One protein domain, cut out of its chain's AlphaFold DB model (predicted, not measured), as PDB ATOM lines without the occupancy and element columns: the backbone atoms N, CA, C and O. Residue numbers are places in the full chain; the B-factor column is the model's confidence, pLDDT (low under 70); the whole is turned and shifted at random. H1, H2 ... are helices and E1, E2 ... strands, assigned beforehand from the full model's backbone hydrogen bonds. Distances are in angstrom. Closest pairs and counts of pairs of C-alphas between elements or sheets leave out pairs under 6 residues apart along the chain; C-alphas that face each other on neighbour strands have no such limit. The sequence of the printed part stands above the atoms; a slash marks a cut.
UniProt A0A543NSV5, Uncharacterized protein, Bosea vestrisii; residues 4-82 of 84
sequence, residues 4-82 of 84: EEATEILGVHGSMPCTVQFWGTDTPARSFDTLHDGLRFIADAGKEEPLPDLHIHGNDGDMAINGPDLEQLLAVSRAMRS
ATOM      1  N   GLU A   4      -3.036   6.170 -24.730       94.00
ATOM      2  CA  GLU A   4      -3.315   4.731 -24.674       94.00
ATOM      3  C   GLU A   4      -4.748   4.473 -24.196       94.00
ATOM      4  O   GLU A   4      -5.510   3.822 -24.905       94.00
ATOM      5  N   GLU A   5      -5.153   5.100 -23.087       93.06
ATOM      6  CA  GLU A   5      -6.524   5.017 -22.560       93.06
ATOM      7  C   GLU A   5      -7.562   5.501 -23.585       93.06
ATOM      8  O   GLU A   5      -8.566   4.835 -23.822       93.06
ATOM      9  N   ALA A   6      -7.315   6.638 -24.245       92.50
ATOM     10  CA  ALA A   6      -8.210   7.149 -25.284       92.50
ATOM     11  C   ALA A   6      -8.308   6.192 -26.486       92.50
ATOM     12  O   ALA A   6      -9.383   6.025 -27.062       92.50
ATOM     13  N   THR A   7      -7.199   5.550 -26.863       93.56
ATOM     14  CA  THR A   7      -7.172   4.560 -27.951       93.56
ATOM     15  C   THR A   7      -7.964   3.313 -27.576       93.56
ATOM     16  O   THR A   7      -8.729   2.816 -28.398       93.56
ATOM     17  N   GLU A   8      -7.827   2.829 -26.341       93.19
ATOM     18  CA  GLU A   8      -8.590   1.688 -25.835       93.19
ATOM     19  C   GLU A   8     -10.093   1.990 -25.803       93.19
ATOM     20  O   GLU A   8     -10.877   1.236 -26.380       93.19
ATOM     21  N   ILE A   9     -10.495   3.137 -25.239       91.00
ATOM     22  CA  ILE A   9     -11.899   3.578 -25.209       91.00
ATOM     23  C   ILE A   9     -12.482   3.606 -26.624       91.00
ATOM     24  O   ILE A   9     -13.560   3.063 -26.860       91.00
ATOM     25  N   LEU A  10     -11.778   4.202 -27.590       91.44
ATOM     26  CA  LEU A  10     -12.253   4.268 -28.973       91.44
ATOM     27  C   LEU A  10     -12.225   2.908 -29.677       91.44
ATOM     28  O   LEU A  10     -13.089   2.643 -30.510       91.44
ATOM     29  N   GLY A  11     -11.283   2.031 -29.337       90.25
ATOM     30  CA  GLY A  11     -11.227   0.670 -29.861       90.25
ATOM     31  C   GLY A  11     -12.407  -0.187 -29.404       90.25
ATOM     32  O   GLY A  11     -12.959  -0.940 -30.205       90.25
ATOM     33  N   VAL A  12     -12.821  -0.049 -28.143       89.81
ATOM     34  CA  VAL A  12     -13.937  -0.812 -27.561       89.81
ATOM     35  C   VAL A  12     -15.286  -0.186 -27.919       89.81
ATOM     36  O   VAL A  12     -16.207  -0.883 -28.340       89.81
ATOM     37  N   HIS A  13     -15.405   1.134 -27.785       89.94
ATOM     38  CA  HIS A  13     -16.684   1.843 -27.809       89.94
ATOM     39  C   HIS A  13     -16.890   2.718 -29.047       89.94
ATOM     40  O   HIS A  13     -17.991   3.211 -29.273       89.94
ATOM     41  N   GLY A  14     -15.872   2.933 -29.884       89.44
ATOM     42  CA  GLY A  14     -15.935   3.896 -30.989       89.44
ATOM     43  C   GLY A  14     -17.086   3.657 -31.972       89.44
ATOM     44  O   GLY A  14     -17.645   4.612 -32.510       89.44
ATOM     45  N   SER A  15     -17.478   2.392 -32.161       92.31
ATOM     46  CA  SER A  15     -18.577   1.981 -33.049       92.31
ATOM     47  C   SER A  15     -19.930   1.820 -32.344       92.31
ATOM     48  O   SER A  15     -20.897   1.421 -32.989       92.31
ATOM     49  N   MET A  16     -20.021   2.090 -31.038       91.75
ATOM     50  CA  MET A  16     -21.268   1.917 -30.293       91.75
ATOM     51  C   MET A  16     -22.216   3.106 -30.517       91.75
ATOM     52  O   MET A  16     -21.748   4.249 -30.506       91.75
ATOM     53  N   PRO A  17     -23.536   2.880 -30.644       94.19
ATOM     54  CA  PRO A  17     -24.520   3.953 -30.577       94.19
ATOM     55  C   PRO A  17     -24.448   4.668 -29.234       94.19
ATOM     56  O   PRO A  17     -24.293   4.026 -28.191       94.19
ATOM     57  N   CYS A  18     -24.586   5.991 -29.248       93.38
ATOM     58  CA  CYS A  18     -24.511   6.773 -28.022       93.38
ATOM     59  C   CYS A  18     -25.415   8.004 -28.037       93.38
ATOM     60  O   CYS A  18     -25.729   8.562 -29.089       93.38
ATOM     61  N   THR A  19     -25.776   8.487 -26.852       94.56
ATOM     62  CA  THR A  19     -26.358   9.819 -26.653       94.56
ATOM     63  C   THR A  19     -25.392  10.678 -25.856       94.56
ATOM     64  O   THR A  19     -25.006  10.311 -24.751       94.56
ATOM     65  N   VAL A  20     -25.009  11.821 -26.418       92.19
ATOM     66  CA  VAL A  20     -24.107  12.789 -25.790       92.19
ATOM     67  C   VAL A  20     -24.932  13.903 -25.160       92.19
ATOM     68  O   VAL A  20     -25.762  14.519 -25.830       92.19
ATOM     69  N   GLN A  21     -24.685  14.173 -23.884       91.69
ATOM     70  CA  GLN A  21     -25.174  15.346 -23.169       91.69
ATOM     71  C   GLN A  21     -24.013  16.311 -22.928       91.69
ATOM     72  O   GLN A  21     -22.926  15.884 -22.545       91.69
ATOM     73  N   PHE A  22     -24.264  17.602 -23.131       88.56
ATOM     74  CA  PHE A  22     -23.273  18.665 -22.988       88.56
ATOM     75  C   PHE A  22     -23.531  19.413 -21.684       88.56
ATOM     76  O   PHE A  22     -24.561  20.071 -21.539       88.56
ATOM     77  N   TRP A  23     -22.628  19.305 -20.715       85.75
ATOM     78  CA  TRP A  23     -22.774  19.981 -19.429       85.75
ATOM     79  C   TRP A  23     -22.159  21.378 -19.470       85.75
ATOM     80  O   TRP A  23     -21.148  21.615 -20.124       85.75
ATOM     81  N   GLY A  24     -22.796  22.322 -18.773       78.00
ATOM     82  CA  GLY A  24     -22.343  23.715 -18.734       78.00
ATOM     83  C   GLY A  24     -22.586  24.506 -20.024       78.00
ATOM     84  O   GLY A  24     -22.054  25.603 -20.155       78.00
ATOM     85  N   THR A  25     -23.392  23.985 -20.958       80.12
ATOM     86  CA  THR A  25     -23.760  24.670 -22.211       80.12
ATOM     87  C   THR A  25     -25.263  24.583 -22.466       80.12
ATOM     88  O   THR A  25     -25.922  23.674 -21.963       80.12
ATOM     89  N   ASP A  26     -25.786  25.468 -23.315       82.38
ATOM     90  CA  ASP A  26     -27.169  25.399 -23.819       82.38
ATOM     91  C   ASP A  26     -27.340  24.382 -24.970       82.38
ATOM     92  O   ASP A  26     -28.414  24.274 -25.568       82.38
ATOM     93  N   THR A  27     -26.286  23.632 -25.316       82.69
ATOM     94  CA  THR A  27     -26.333  22.649 -26.401       82.69
ATOM     95  C   THR A  27     -27.220  21.471 -25.988       82.69
ATOM     96  O   THR A  27     -26.926  20.799 -24.996       82.69
ATOM     97  N   PRO A  28     -28.294  21.163 -26.739       86.94
ATOM     98  CA  PRO A  28     -29.164  20.050 -26.397       86.94
ATOM     99  C   PRO A  28     -28.439  18.711 -26.553       86.94
ATOM    100  O   PRO A  28     -27.557  18.550 -27.401       86.94
ATOM    101  N   ALA A  29     -28.868  17.723 -25.766       91.12
ATOM    102  CA  ALA A  29     -28.400  16.353 -25.917       91.12
ATOM    103  C   ALA A  29     -28.692  15.816 -27.327       91.12
ATOM    104  O   ALA A  29     -29.722  16.137 -27.930       91.12
ATOM    105  N   ARG A  30     -27.798  14.973 -27.849       92.94
ATOM    106  CA  ARG A  30     -27.907  14.434 -29.207       92.94
ATOM    107  C   ARG A  30     -27.473  12.977 -29.282       92.94
ATOM    108  O   ARG A  30     -26.438  12.606 -28.736       92.94
ATOM    109  N   SER A  31     -28.252  12.169 -29.996       95.56
ATOM    110  CA  SER A  31     -27.934  10.767 -30.273       95.56
ATOM    111  C   SER A  31     -27.180  10.616 -31.592       95.56
ATOM    112  O   SER A  31     -27.420  11.364 -32.545       95.56
ATOM    113  N   PHE A  32     -26.277   9.641 -31.633       93.44
ATOM    114  CA  PHE A  32     -25.436   9.306 -32.774       93.44
ATOM    115  C   PHE A  32     -25.394   7.791 -32.968       93.44
ATOM    116  O   PHE A  32     -25.438   7.033 -31.997       93.44
ATOM    117  N   ASP A  33     -25.258   7.369 -34.225       94.38
ATOM    118  CA  ASP A  33     -25.139   5.951 -34.577       94.38
ATOM    119  C   ASP A  33     -23.836   5.341 -34.049       94.38
ATOM    120  O   ASP A  33     -23.800   4.158 -33.718       94.38
ATOM    121  N   THR A  34     -22.778   6.154 -33.939       93.00
ATOM    122  CA  THR A  34     -21.493   5.755 -33.361       93.00
ATOM    123  C   THR A  34     -20.902   6.856 -32.477       93.00
ATOM    124  O   THR A  34     -21.085   8.051 -32.740       93.00
ATOM    125  N   LEU A  35     -20.111   6.472 -31.471       91.56
ATOM    126  CA  LEU A  35     -19.302   7.411 -30.689       91.56
ATOM    127  C   LEU A  35     -18.359   8.227 -31.589       91.56
ATOM    128  O   LEU A  35     -18.201   9.432 -31.387       91.56
ATOM    129  N   HIS A  36     -17.787   7.622 -32.635       92.25
ATOM    130  CA  HIS A  36     -16.988   8.354 -33.623       92.25
ATOM    131  C   HIS A  36     -17.771   9.466 -34.337       92.25
ATOM    132  O   HIS A  36     -17.202  10.526 -34.619       92.25
ATOM    133  N   ASP A  37     -19.057   9.265 -34.631       91.75
ATOM    134  CA  ASP A  37     -19.904  10.302 -35.226       91.75
ATOM    135  C   ASP A  37     -20.192  11.438 -34.251       91.75
ATOM    136  O   ASP A  37     -20.119  12.604 -34.648       91.75
ATOM    137  N   GLY A  38     -20.436  11.109 -32.981       90.75
ATOM    138  CA  GLY A  38     -20.575  12.097 -31.915       90.75
ATOM    139  C   GLY A  38     -19.320  12.952 -31.764       90.75
ATOM    140  O   GLY A  38     -19.389  14.178 -31.827       90.75
ATOM    141  N   LEU A  39     -18.152  12.315 -31.670       90.44
ATOM    142  CA  LEU A  39     -16.861  13.002 -31.578       90.44
ATOM    143  C   LEU A  39     -16.556  13.847 -32.819       90.44
ATOM    144  O   LEU A  39     -16.000  14.935 -32.689       90.44
ATOM    145  N   ARG A  40     -16.953  13.404 -34.020       88.94
ATOM    146  CA  ARG A  40     -16.860  14.239 -35.229       88.94
ATOM    147  C   ARG A  40     -17.735  15.481 -35.105       88.94
ATOM    148  O   ARG A  40     -17.255  16.576 -35.365       88.94
ATOM    149  N   PHE A  41     -18.992  15.312 -34.708       87.62
ATOM    150  CA  PHE A  41     -19.895  16.443 -34.530       87.62
ATOM    151  C   PHE A  41     -19.325  17.456 -33.532       87.62
ATOM    152  O   PHE A  41     -19.327  18.649 -33.817       87.62
ATOM    153  N   ILE A  42     -18.778  16.984 -32.410       87.19
ATOM    154  CA  ILE A  42     -18.131  17.832 -31.403       87.19
ATOM    155  C   ILE A  42     -16.900  18.532 -31.985       87.19
ATOM    156  O   ILE A  42     -16.750  19.733 -31.803       87.19
ATOM    157  N   ALA A  43     -16.042  17.817 -32.718       84.81
ATOM    158  CA  ALA A  43     -14.866  18.399 -33.364       84.81
ATOM    159  C   ALA A  43     -15.216  19.503 -34.375       84.81
ATOM    160  O   ALA A  43     -14.451  20.455 -34.501       84.81
ATOM    161  N   ASP A  44     -16.331  19.357 -35.095       81.88
ATOM    162  CA  ASP A  44     -16.781  20.311 -36.113       81.88
ATOM    163  C   ASP A  44     -17.552  21.495 -35.495       81.88
ATOM    164  O   ASP A  44     -17.489  22.619 -36.001       81.88
ATOM    165  N   ALA A  45     -18.279  21.253 -34.398       75.00
ATOM    166  CA  ALA A  45     -19.038  22.262 -33.659       75.00
ATOM    167  C   ALA A  45     -18.174  23.059 -32.666       75.00
ATOM    168  O   ALA A  45     -18.481  24.218 -32.384       75.00
ATOM    169  N   GLY A  46     -17.101  22.451 -32.151       63.03
ATOM    170  CA  GLY A  46     -16.196  22.988 -31.138       63.03
ATOM    171  C   GLY A  46     -15.371  24.160 -31.657       63.03
ATOM    172  O   GLY A  46     -14.217  24.002 -32.043       63.03
ATOM    173  N   LYS A  47     -15.983  25.345 -31.676       56.97
ATOM    174  CA  LYS A  47     -15.301  26.642 -31.807       56.97
ATOM    175  C   LYS A  47     -15.120  27.354 -30.465       56.97
ATOM    176  O   LYS A  47     -14.465  28.391 -30.431       56.97
ATOM    177  N   GLU A  48     -15.717  26.836 -29.394       60.16
ATOM    178  CA  GLU A  48     -15.673  27.440 -28.063       60.16
ATOM    179  C   GLU A  48     -14.665  26.683 -27.195       60.16
ATOM    180  O   GLU A  48     -14.855  25.510 -26.877       60.16
ATOM    181  N   GLU A  49     -13.561  27.354 -26.872       57.69
ATOM    182  CA  GLU A  49     -12.640  26.942 -25.815       57.69
ATOM    183  C   GLU A  49     -13.058  27.626 -24.499       57.69
ATOM    184  O   GLU A  49     -13.350  28.829 -24.513       57.69
ATOM    185  N   PRO A  50     -13.048  26.920 -23.353       69.19
ATOM    186  CA  PRO A  50     -12.709  25.504 -23.181       69.19
ATOM    187  C   PRO A  50     -13.830  24.562 -23.652       69.19
ATOM    188  O   PRO A  50     -15.006  24.920 -23.612       69.19
ATOM    189  N   LEU A  51     -13.465  23.342 -24.063       80.88
ATOM    190  CA  LEU A  51     -14.452  22.324 -24.433       80.88
ATOM    191  C   LEU A  51     -15.348  21.947 -23.238       80.88
ATOM    192  O   LEU A  51     -14.861  21.899 -22.104       80.88
ATOM    193  N   PRO A  52     -16.637  21.644 -23.474       81.88
ATOM    194  CA  PRO A  52     -17.558  21.292 -22.404       81.88
ATOM    195  C   PRO A  52     -17.281  19.898 -21.841       81.88
ATOM    196  O   PRO A  52     -16.788  19.011 -22.541       81.88
ATOM    197  N   ASP A  53     -17.702  19.690 -20.597       86.25
ATOM    198  CA  ASP A  53     -17.799  18.353 -20.024       86.25
ATOM    199  C   ASP A  53     -18.943  17.590 -20.707       86.25
ATOM    200  O   ASP A  53     -20.019  18.138 -20.974       86.25
ATOM    201  N   LEU A  54     -18.722  16.307 -20.986       88.69
ATOM    202  CA  LEU A  54     -19.678  15.444 -21.663       88.69
ATOM    203  C   LEU A  54     -20.094  14.277 -20.787       88.69
ATOM    204  O   LEU A  54     -19.275  13.638 -20.125       88.69
ATOM    205  N   HIS A  55     -21.368  13.931 -20.898       90.31
ATOM    206  CA  HIS A  55     -21.882  12.646 -20.459       90.31
ATOM    207  C   HIS A  55     -22.300  11.841 -21.687       90.31
ATOM    208  O   HIS A  55     -23.151  12.276 -22.465       90.31
ATOM    209  N   ILE A  56     -21.684  10.682 -21.881       89.12
ATOM    210  CA  ILE A  56     -21.939   9.787 -23.004       89.12
ATOM    211  C   ILE A  56     -22.672   8.561 -22.479       89.12
ATOM    212  O   ILE A  56     -22.108   7.771 -21.729       89.12
ATOM    213  N   HIS A  57     -23.917   8.400 -22.908       89.56
ATOM    214  CA  HIS A  57     -24.729   7.223 -22.629       89.56
ATOM    215  C   HIS A  57     -24.605   6.247 -23.795       89.56
ATOM    216  O   HIS A  57     -25.096   6.539 -24.890       89.56
ATOM    217  N   GLY A  58     -23.926   5.123 -23.582       83.06
ATOM    218  CA  GLY A  58     -23.847   4.011 -24.524       83.06
ATOM    219  C   GLY A  58     -24.689   2.823 -24.065       83.06
ATOM    220  O   GLY A  58     -25.131   2.752 -22.921       83.06
ATOM    221  N   ASN A  59     -24.885   1.848 -24.952       79.12
ATOM    222  CA  ASN A  59     -25.603   0.618 -24.594       79.12
ATOM    223  C   ASN A  59     -24.880  -0.206 -23.511       79.12
ATOM    224  O   ASN A  59     -25.538  -0.899 -22.739       79.12
ATOM    225  N   ASP A  60     -23.550  -0.104 -23.445       77.19
ATOM    226  CA  ASP A  60     -22.710  -0.855 -22.504       77.19
ATOM    227  C   ASP A  60     -22.436  -0.090 -21.197       77.19
ATOM    228  O   ASP A  60     -21.750  -0.596 -20.309       77.19
ATOM    229  N   GLY A  61     -22.983   1.122 -21.062       82.25
ATOM    230  CA  GLY A  61     -22.850   1.948 -19.870       82.25
ATOM    231  C   GLY A  61     -22.637   3.427 -20.165       82.25
ATOM    232  O   GLY A  61     -22.586   3.877 -21.314       82.25
ATOM    233  N   ASP A  62     -22.498   4.170 -19.075       88.38
ATOM    234  CA  ASP A  62     -22.340   5.616 -19.076       88.38
ATOM    235  C   ASP A  62     -20.873   6.001 -18.861       88.38
ATOM    236  O   ASP A  62     -20.167   5.404 -18.045       88.38
ATOM    237  N   MET A  63     -20.418   7.031 -19.569       88.94
ATOM    238  CA  MET A  63     -19.068   7.573 -19.465       88.94
ATOM    239  C   MET A  63     -19.126   9.094 -19.309       88.94
ATOM    240  O   MET A  63     -19.707   9.790 -20.139       88.94
ATOM    241  N   ALA A  64     -18.487   9.617 -18.264       91.81
ATOM    242  CA  ALA A  64     -18.304  11.052 -18.064       91.81
ATOM    243  C   ALA A  64     -16.887  11.455 -18.491       91.81
ATOM    244  O   ALA A  64     -15.912  10.849 -18.049       91.81
ATOM    245  N   ILE A  65     -16.777  12.472 -19.345       90.00
ATOM    246  CA  ILE A  65     -15.511  12.972 -19.890       90.00
ATOM    247  C   ILE A  65     -15.449  14.471 -19.612       90.00
ATOM    248  O   ILE A  65     -16.350  15.205 -20.007       90.00
ATOM    249  N   ASN A  66     -14.395  14.930 -18.943       90.50
ATOM    250  CA  ASN A  66     -14.168  16.364 -18.754       90.50
ATOM    251  C   ASN A  66     -13.546  17.008 -20.008       90.50
ATOM    252  O   ASN A  66     -13.002  16.306 -20.861       90.50
ATOM    253  N   GLY A  67     -13.582  18.337 -20.106       86.69
ATOM    254  CA  GLY A  67     -13.009  19.086 -21.236       86.69
ATOM    255  C   GLY A  67     -11.584  18.656 -21.654       86.69
ATOM    256  O   GLY A  67     -11.388  18.301 -22.817       86.69
ATOM    257  N   PRO A  68     -10.588  18.609 -20.745       88.62
ATOM    258  CA  PRO A  68      -9.228  18.164 -21.083       88.62
ATOM    259  C   PRO A  68      -9.137  16.723 -21.613       88.62
ATOM    260  O   PRO A  68      -8.390  16.435 -22.548       88.62
ATOM    261  N   ASP A  69      -9.909  15.799 -21.042       91.38
ATOM    262  CA  ASP A  69      -9.955  14.412 -21.508       91.38
ATOM    263  C   ASP A  69     -10.650  14.304 -22.873       91.38
ATOM    264  O   ASP A  69     -10.264  13.486 -23.714       91.38
ATOM    265  N   LEU A  70     -11.632  15.171 -23.129       90.25
ATOM    266  CA  LEU A  70     -12.289  15.289 -24.423       90.25
ATOM    267  C   LEU A  70     -11.320  15.783 -25.502       90.25
ATOM    268  O   LEU A  70     -11.320  15.227 -26.598       90.25
ATOM    269  N   GLU A  71     -10.462  16.765 -25.210       89.69
ATOM    270  CA  GLU A  71      -9.418  17.209 -26.145       89.69
ATOM    271  C   GLU A  71      -8.536  16.035 -26.591       89.69
ATOM    272  O   GLU A  71      -8.300  15.841 -27.789       89.69
ATOM    273  N   GLN A  72      -8.117  15.196 -25.638       91.94
ATOM    274  CA  GLN A  72      -7.306  14.014 -25.916       91.94
ATOM    275  C   GLN A  72      -8.068  12.968 -26.750       91.94
ATOM    276  O   GLN A  72      -7.529  12.448 -27.730       91.94
ATOM    277  N   LEU A  73      -9.331  12.682 -26.419       91.62
ATOM    278  CA  LEU A  73     -10.194  11.774 -27.188       91.62
ATOM    279  C   LEU A  73     -10.410  12.250 -28.628       91.62
ATOM    280  O   LEU A  73     -10.348  11.452 -29.566       91.62
ATOM    281  N   LEU A  74     -10.624  13.553 -28.826       91.50
ATOM    282  CA  LEU A  74     -10.760  14.147 -30.155       91.50
ATOM    283  C   LEU A  74      -9.455  14.045 -30.951       91.50
ATOM    284  O   LEU A  74      -9.496  13.728 -32.143       91.50
ATOM    285  N   ALA A  75      -8.303  14.269 -30.313       90.81
ATOM    286  CA  ALA A  75      -6.998  14.133 -30.954       90.81
ATOM    287  C   ALA A  75      -6.750  12.698 -31.451       90.81
ATOM    288  O   ALA A  75      -6.385  12.504 -32.614       90.81
ATOM    289  N   VAL A  76      -7.017  11.687 -30.617       92.75
ATOM    290  CA  VAL A  76      -6.854  10.271 -30.995       92.75
ATOM    291  C   VAL A  76      -7.871   9.851 -32.055       92.75
ATOM    292  O   VAL A  76      -7.492   9.244 -33.055       92.75
ATOM    293  N   SER A  77      -9.141  10.244 -31.912       90.88
ATOM    294  CA  SER A  77     -10.193   9.961 -32.901       90.88
ATOM    295  C   SER A  77      -9.842  10.507 -34.294       90.88
ATOM    296  O   SER A  77     -10.073   9.846 -35.310       90.88
ATOM    297  N   ARG A  78      -9.212  11.689 -34.362       88.38
ATOM    298  CA  ARG A  78      -8.682  12.256 -35.615       88.38
ATOM    299  C   ARG A  78      -7.503  11.448 -36.161       88.38
ATOM    300  O   ARG A  78      -7.470  11.186 -37.360       88.38
ATOM    301  N   ALA A  79      -6.566  11.033 -35.310       87.75
ATOM    302  CA  ALA A  79      -5.404  10.245 -35.726       87.75
ATOM    303  C   ALA A  79      -5.794   8.861 -36.277       87.75
ATOM    304  O   ALA A  79      -5.271   8.453 -37.309       87.75
ATOM    305  N   MET A  80      -6.763   8.182 -35.654       83.50
ATOM    306  CA  MET A  80      -7.288   6.885 -36.115       83.50
ATOM    307  C   MET A  80      -7.995   6.964 -37.477       83.50
ATOM    308  O   MET A  80      -8.150   5.950 -38.153       83.50
ATOM    309  N   ARG A  81      -8.443   8.159 -37.881       73.31
ATOM    310  CA  ARG A  81      -9.109   8.395 -39.168       73.31
ATOM    311  C   ARG A  81      -8.161   8.605 -40.335       73.31
ATOM    312  O   ARG A  81      -8.610   8.421 -41.462       73.31
ATOM    313  N   SER A  82      -6.916   9.018 -40.104       47.81
ATOM    314  CA  SER A  82      -5.948   9.156 -41.192       47.81
ATOM    315  C   SER A  82      -5.504   7.764 -41.634       47.81
ATOM    316  O   SER A  82      -4.815   7.088 -40.868       47.81
TER     317      SER A  82
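What this domain is: This is residues 4 to 82 of the 84 residues of an uncharacterized protein of Bosea vestrisii (UniProt A0A543NSV5). A twisted wall of four antiparallel strands has H2 packed on one face near E2 and E1; the longer H3 crosses H2, and H1 packs on H3. The printed part has 79 residues, with named elements in the order H1 E1 E2 H2 E3 E4 H3, mixed helices and strands; the sheet's order is E2, E1, E3, E4. It is compact, with a radius of gyration of the C-alphas of 11.4 A, spanning 30 by 25 by 18 A.

How they stand to each other: Look first at E1, residues 18 to 23, antiparallel to E3, residues 53 to 58, where N 19 and O 57 are 2.8 A apart. E2, residues 30 to 32, forms a hairpin with E1, with N 20 and O 30 at 2.8 A. E4, residues 61 to 65, forms a hairpin with E3, with N 56 and O 63 at 2.8 A. H2, residues 35 to 45, is on the sheet at a height of 9.3 A, making two layers, helix over strands. E2, H2 and E3 form a split strand-helix-strand unit, E1 between its strands, with a right-handed crossover. H3, residues 67 to 81, only grazes the sheet with residues 67 to 73. Its residues 74 to 77 alone touch H2, the closest C-alphas being Leu 39 and Leu 74, 6.4 A. H1, residues 4 to 13, touches residues 72 to 77 of H3 alone, closest at C-alphas Ala 6 and Leu 73, 5.4 A. In H1, H2 and H3 every O i to N i+4 pair is within hydrogen-bond range.

Where its parts are: Find C-alpha 18 at (-24.511, 6.773, -28.022); E1 runs 15.9 A from there, and E3 16.2 A. H3 runs 21.2 A to C-alpha 81 at (-9.109, 8.395, -39.168).

The domain as a whole: The C-alphas of Asp 26 and Ser 82 are farthest apart, 31.9 A. The printed part has no cut, and no link is long. Residues 46 to 50 and 82 have pLDDT under 70.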